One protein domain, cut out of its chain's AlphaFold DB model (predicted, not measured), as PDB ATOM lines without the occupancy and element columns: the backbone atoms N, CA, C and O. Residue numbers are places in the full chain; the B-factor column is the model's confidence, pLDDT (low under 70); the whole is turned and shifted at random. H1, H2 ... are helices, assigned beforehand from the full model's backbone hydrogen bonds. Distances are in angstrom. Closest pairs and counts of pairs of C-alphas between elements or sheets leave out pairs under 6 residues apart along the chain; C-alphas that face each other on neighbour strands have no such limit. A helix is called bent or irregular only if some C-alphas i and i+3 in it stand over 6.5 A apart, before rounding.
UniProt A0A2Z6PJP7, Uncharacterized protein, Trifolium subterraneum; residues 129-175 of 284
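Overview. This is residues 129 to 175 of the 284 residues of an uncharacterized protein of Trifolium subterraneum (UniProt A0A2Z6PJP7). The long helix H2 and the helix H1 fold back on each other as an open, narrow V, a helical hairpin closed at its turn, with the free ends of both helices spread apart. The printed part has 47 residues, with two named helices, H1 then H2, and no named strand: all helix. It is loose, with a radius of gyration of the C-alphas of 12.6 A, and flat, spanning 41 by 21 by 6 A.

Along the chain. H2, residues 150 to 174, measures 35.7 A from C-alpha 150 at (34.660, -30.107, -11.376) to C-alpha 174 at (21.765, -19.064, -42.791). H1, residues 129 to 148, measures 31.2 A from C-alpha 129 at (39.683, -22.328, -40.235); it is irregular, C-alphas 145 and 148 being 7.1 A apart.

Arrangement. H2 touches H1 with residues 152 to 156 alone, and H1 touches H2 with residues 142 to 147 alone. Their closest C-alphas, of Ser 146 and Gly 153, are 4.7 A apart. They run opposite ways at a shallow tilt of 19 degrees. Every O i to N i+4 pair is within hydrogen-bond range in H2, and 14 of 16 in H1.

Size, cuts and confidence. The C-alphas farthest apart, of Glu 148 and Ser 175, are 40.7 A apart. Residues 129 to 134 and 161 to 175 stand free. The link is tight, and the printed part has no cut. The pLDDT is under 70 at residue 147 and residues 172 to 175.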
ATOM      1  N   SER A 129      38.675 -21.520 -40.939       71.00
ATOM      2  CA  SER A 129      39.683 -22.328 -40.235       71.00
ATOM      3  C   SER A 129      40.095 -21.694 -38.899       71.00
ATOM      4  O   SER A 129      40.139 -22.367 -37.864       71.00
ATOM      5  N   VAL A 130      40.302 -20.371 -38.888       79.06
ATOM      6  CA  VAL A 130      40.717 -19.621 -37.688       79.06
ATOM      7  C   VAL A 130      39.695 -19.744 -36.551       79.06
ATOM      8  O   VAL A 130      40.078 -19.955 -35.401       79.06
ATOM      9  N   ILE A 131      38.394 -19.670 -36.858       78.12
ATOM     10  CA  ILE A 131      37.326 -19.752 -35.849       78.12
ATOM     11  C   ILE A 131      37.282 -21.148 -35.212       78.12
ATOM     12  O   ILE A 131      37.252 -21.259 -33.987       78.12
ATOM     13  N   VAL A 132      37.325 -22.213 -36.021       80.25
ATOM     14  CA  VAL A 132      37.329 -23.601 -35.519       80.25
ATOM     15  C   VAL A 132      38.562 -23.858 -34.648       80.25
ATOM     16  O   VAL A 132      38.437 -24.387 -33.543       80.25
ATOM     17  N   THR A 133      39.735 -23.406 -35.099       81.62
ATOM     18  CA  THR A 133      41.002 -23.531 -34.361       81.62
ATOM     19  C   THR A 133      40.949 -22.805 -33.012       81.62
ATOM     20  O   THR A 133      41.369 -23.357 -31.994       81.62
ATOM     21  N   PHE A 134      40.372 -21.597 -32.972       83.38
ATOM     22  CA  PHE A 134      40.188 -20.833 -31.736       83.38
ATOM     23  C   PHE A 134      39.268 -21.554 -30.738       83.38
ATOM     24  O   PHE A 134      39.629 -21.699 -29.570       83.38
ATOM     25  N   PHE A 135      38.115 -22.067 -31.184       82.88
ATOM     26  CA  PHE A 135      37.213 -22.828 -30.309       82.88
ATOM     27  C   PHE A 135      37.853 -24.122 -29.785       82.88
ATOM     28  O   PHE A 135      37.708 -24.418 -28.600       82.88
ATOM     29  N   MET A 136      38.604 -24.855 -30.617       83.88
ATOM     30  CA  MET A 136      39.346 -26.046 -30.177       83.88
ATOM     31  C   MET A 136      40.366 -25.719 -29.080       83.88
ATOM     32  O   MET A 136      40.371 -26.368 -28.034       83.88
ATOM     33  N   MET A 137      41.171 -24.666 -29.267       84.44
ATOM     34  CA  MET A 137      42.109 -24.183 -28.244       84.44
ATOM     35  C   MET A 137      41.406 -23.847 -26.923       84.44
ATOM     36  O   MET A 137      41.853 -24.278 -25.861       84.44
ATOM     37  N   VAL A 138      40.281 -23.125 -26.976       82.62
ATOM     38  CA  VAL A 138      39.494 -22.780 -25.779       82.62
ATOM     39  C   VAL A 138      38.994 -24.043 -25.070       82.62
ATOM     40  O   VAL A 138      39.169 -24.158 -23.858       82.62
ATOM     41  N   VAL A 139      38.432 -25.015 -25.795       83.12
ATOM     42  CA  VAL A 139      37.935 -26.274 -25.207       83.12
ATOM     43  C   VAL A 139      39.063 -27.075 -24.549       83.12
ATOM     44  O   VAL A 139      38.885 -27.552 -23.427       83.12
ATOM     45  N   ILE A 140      40.233 -27.183 -25.186       85.06
ATOM     46  CA  ILE A 140      41.393 -27.904 -24.635       85.06
ATOM     47  C   ILE A 140      41.904 -27.220 -23.359       85.06
ATOM     48  O   ILE A 140      42.035 -27.874 -22.321       85.06
ATOM     49  N   VAL A 141      42.126 -25.902 -23.392       84.06
ATOM     50  CA  VAL A 141      42.618 -25.137 -22.232       84.06
ATOM     51  C   VAL A 141      41.634 -25.208 -21.060       84.06
ATOM     52  O   VAL A 141      42.049 -25.459 -19.927       84.06
ATOM     53  N   PHE A 142      40.327 -25.066 -21.308       77.88
ATOM     54  CA  PHE A 142      39.317 -25.208 -20.253       77.88
ATOM     55  C   PHE A 142      39.196 -26.636 -19.721       77.88
ATOM     56  O   PHE A 142      38.963 -26.802 -18.524       77.88
ATOM     57  N   SER A 143      39.383 -27.660 -20.558       76.94
ATOM     58  CA  SER A 143      39.391 -29.057 -20.105       76.94
ATOM     59  C   SER A 143      40.529 -29.295 -19.111       76.94
ATOM     60  O   SER A 143      40.293 -29.829 -18.029       76.94
ATOM     61  N   ILE A 144      41.731 -28.792 -19.418       80.19
ATOM     62  CA  ILE A 144      42.908 -28.883 -18.541       80.19
ATOM     63  C   ILE A 144      42.711 -28.072 -17.248       80.19
ATOM     64  O   ILE A 144      43.021 -28.555 -16.162       80.19
ATOM     65  N   ALA A 145      42.140 -26.867 -17.328       73.44
ATOM     66  CA  ALA A 145      41.888 -26.025 -16.154       73.44
ATOM     67  C   ALA A 145      40.759 -26.542 -15.233       73.44
ATOM     68  O   ALA A 145      40.677 -26.152 -14.067       73.44
ATOM     69  N   SER A 146      39.870 -27.412 -15.726       71.25
ATOM     70  CA  SER A 146      38.673 -27.844 -14.986       71.25
ATOM     71  C   SER A 146      38.931 -28.919 -13.923       71.25
ATOM     72  O   SER A 146      38.081 -29.115 -13.050       71.25
ATOM     73  N   PHE A 147      40.078 -29.604 -13.960       69.81
ATOM     74  CA  PHE A 147      40.340 -30.773 -13.110       69.81
ATOM     75  C   PHE A 147      40.380 -30.470 -11.601       69.81
ATOM     76  O   PHE A 147      39.994 -31.324 -10.806       69.81
ATOM     77  N   GLU A 148      40.762 -29.259 -11.183       75.88
ATOM     78  CA  GLU A 148      40.773 -28.893  -9.755       75.88
ATOM     79  C   GLU A 148      39.382 -28.565  -9.190       75.88
ATOM     80  O   GLU A 148      39.155 -28.668  -7.981       75.88
ATOM     81  N   LYS A 149      38.435 -28.143 -10.040       80.19
ATOM     82  CA  LYS A 149      37.087 -27.723  -9.626       80.19
ATOM     83  C   LYS A 149      36.049 -28.171 -10.644       80.19
ATOM     84  O   LYS A 149      35.520 -27.370 -11.412       80.19
ATOM     85  N   LEU A 150      35.683 -29.448 -10.556       78.19
ATOM     86  CA  LEU A 150      34.660 -30.107 -11.376       78.19
ATOM     87  C   LEU A 150      33.339 -29.308 -11.478       78.19
ATOM     88  O   LEU A 150      32.730 -29.269 -12.543       78.19
ATOM     89  N   THR A 151      32.935 -28.587 -10.425       83.44
ATOM     90  CA  THR A 151      31.783 -27.661 -10.454       83.44
ATOM     91  C   THR A 151      31.925 -26.551 -11.503       83.44
ATOM     92  O   THR A 151      30.957 -26.240 -12.193       83.44
ATOM     93  N   ILE A 152      33.122 -25.969 -11.646       83.19
ATOM     94  CA  ILE A 152      33.416 -24.945 -12.659       83.19
ATOM     95  C   ILE A 152      33.388 -25.589 -14.048       83.19
ATOM     96  O   ILE A 152      32.715 -25.067 -14.936       83.19
ATOM     97  N   GLY A 153      34.010 -26.763 -14.207       83.69
ATOM     98  CA  GLY A 153      33.987 -27.528 -15.459       83.69
ATOM     99  C   GLY A 153      32.572 -27.828 -15.965       83.69
ATOM    100  O   GLY A 153      32.282 -27.590 -17.135       83.69
ATOM    101  N   ILE A 154      31.652 -28.246 -15.085       86.19
ATOM    102  CA  ILE A 154      30.235 -28.447 -15.444       86.19
ATOM    103  C   ILE A 154      29.597 -27.137 -15.923       86.19
ATOM    104  O   ILE A 154      28.930 -27.128 -16.956       86.19
ATOM    105  N   THR A 155      29.802 -26.021 -15.209       88.38
ATOM    106  CA  THR A 155      29.221 -24.734 -15.628       88.38
ATOM    107  C   THR A 155      29.776 -24.249 -16.967       88.38
ATOM    108  O   THR A 155      29.003 -23.813 -17.813       88.38
ATOM    109  N   VAL A 156      31.085 -24.385 -17.205       82.00
ATOM    110  CA  VAL A 156      31.718 -24.028 -18.483       82.00
ATOM    111  C   VAL A 156      31.210 -24.927 -19.611       82.00
ATOM    112  O   VAL A 156      30.854 -24.418 -20.667       82.00
ATOM    113  N   SER A 157      31.107 -26.239 -19.381       82.94
ATOM    114  CA  SER A 157      30.560 -27.192 -20.355       82.94
ATOM    115  C   SER A 157      29.133 -26.816 -20.775       82.94
ATOM    116  O   SER A 157      28.840 -26.737 -21.967       82.94
ATOM    117  N   ALA A 158      28.270 -26.453 -19.819       89.88
ATOM    118  CA  ALA A 158      26.922 -25.964 -20.115       89.88
ATOM    119  C   ALA A 158      26.921 -24.673 -20.961       89.88
ATOM    120  O   ALA A 158      26.105 -24.546 -21.874       89.88
ATOM    121  N   PHE A 159      27.849 -23.737 -20.718       86.94
ATOM    122  CA  PHE A 159      28.014 -22.552 -21.569       86.94
ATOM    123  C   PHE A 159      28.503 -22.906 -22.982       86.94
ATOM    124  O   PHE A 159      27.959 -22.381 -23.950       86.94
ATOM    125  N   VAL A 160      29.480 -23.807 -23.130       86.44
ATOM    126  CA  VAL A 160      29.976 -24.252 -24.447       86.44
ATOM    127  C   VAL A 160      28.867 -24.940 -25.250       86.44
ATOM    128  O   VAL A 160      28.700 -24.640 -26.430       86.44
ATOM    129  N   LEU A 161      28.053 -25.787 -24.612       86.38
ATOM    130  CA  LEU A 161      26.890 -26.420 -25.245       86.38
ATOM    131  C   LEU A 161      25.819 -25.394 -25.659       86.38
ATOM    132  O   LEU A 161      25.279 -25.500 -26.756       86.38
ATOM    133  N   LEU A 162      25.569 -24.360 -24.846       89.50
ATOM    134  CA  LEU A 162      24.699 -23.233 -25.217       89.50
ATOM    135  C   LEU A 162      25.220 -22.466 -26.442       89.50
ATOM    136  O   LEU A 162      24.438 -22.116 -27.327       89.50
ATOM    137  N   PHE A 163      26.533 -22.223 -26.525       84.75
ATOM    138  CA  PHE A 163      27.138 -21.612 -27.710       84.75
ATOM    139  C   PHE A 163      27.040 -22.521 -28.939       84.75
ATOM    140  O   PHE A 163      26.769 -22.015 -30.026       84.75
ATOM    141  N   LEU A 164      27.195 -23.838 -28.778       86.25
ATOM    142  CA  LEU A 164      27.036 -24.814 -29.859       86.25
ATOM    143  C   LEU A 164      25.586 -24.866 -30.373       86.25
ATOM    144  O   LEU A 164      25.355 -24.838 -31.577       86.25
ATOM    145  N   GLU A 165      24.592 -24.868 -29.484       90.00
ATOM    146  CA  GLU A 165      23.179 -24.810 -29.877       90.00
ATOM    147  C   GLU A 165      22.849 -23.486 -30.593       90.00
ATOM    148  O   GLU A 165      22.131 -23.466 -31.598       90.00
ATOM    149  N   TYR A 166      23.409 -22.373 -30.110       88.00
ATOM    150  CA  TYR A 166      23.243 -21.057 -30.720       88.00
ATOM    151  C   TYR A 166      23.880 -20.968 -32.115       88.00
ATOM    152  O   TYR A 166      23.259 -20.419 -33.030       88.00
ATOM    153  N   THR A 167      25.082 -21.521 -32.312       83.56
ATOM    154  CA  THR A 167      25.716 -21.562 -33.638       83.56
ATOM    155  C   THR A 167      24.963 -22.492 -34.576       83.56
ATOM    156  O   THR A 167      24.665 -22.065 -35.686       83.56
ATOM    157  N   VAL A 168      24.552 -23.691 -34.145       86.38
ATOM    158  CA  VAL A 168      23.730 -24.601 -34.966       86.38
ATOM    159  C   VAL A 168      22.448 -23.906 -35.429       86.38
ATOM    160  O   VAL A 168      22.202 -23.863 -36.631       86.38
ATOM    161  N   LYS A 169      21.697 -23.252 -34.530       82.00
ATOM    162  CA  LYS A 169      20.497 -22.473 -34.897       82.00
ATOM    163  C   LYS A 169      20.799 -21.341 -35.888       82.00
ATOM    164  O   LYS A 169      20.024 -21.118 -36.818       82.00
ATOM    165  N   ARG A 170      21.919 -20.629 -35.719       75.12
ATOM    166  CA  ARG A 170      22.370 -19.573 -36.648       75.12
ATOM    167  C   ARG A 170      22.753 -20.129 -38.023       75.12
ATOM    168  O   ARG A 170      22.376 -19.528 -39.025       75.12
ATOM    169  N   PHE A 171      23.455 -21.259 -38.085       74.06
ATOM    170  CA  PHE A 171      23.875 -21.880 -39.342       74.06
ATOM    171  C   PHE A 171      22.702 -22.522 -40.091       74.06
ATOM    172  O   PHE A 171      22.598 -22.325 -41.299       74.06
ATOM    173  N   THR A 172      21.760 -23.176 -39.402       68.81
ATOM    174  CA  THR A 172      20.539 -23.705 -40.040       68.81
ATOM    175  C   THR A 172      19.645 -22.604 -40.609       68.81
ATOM    176  O   THR A 172      19.028 -22.804 -41.645       68.81
ATOM    177  N   LEU A 173      19.599 -21.421 -39.980       63.97
ATOM    178  CA  LEU A 173      18.875 -20.258 -40.518       63.97
ATOM    179  C   LEU A 173      19.616 -19.556 -41.670       63.97
ATOM    180  O   LEU A 173      18.982 -18.878 -42.471       63.97
ATOM    181  N   SER A 174      20.944 -19.689 -41.745       57.91
ATOM    182  CA  SER A 174      21.765 -19.064 -42.791       57.91
ATOM    183  C   SER A 174      21.951 -19.941 -44.033       57.91
ATOM    184  O   SER A 174      22.365 -19.423 -45.069       57.91
ATOM    185  N   SER A 175      21.684 -21.246 -43.945       49.66
ATOM    186  CA  SER A 175      21.759 -22.173 -45.076       49.66
ATOM    187  C   SER A 175      20.397 -22.309 -45.755       49.66
ATOM    188  O   SER A 175      19.658 -23.257 -45.509       49.66
TER     189      SER A 175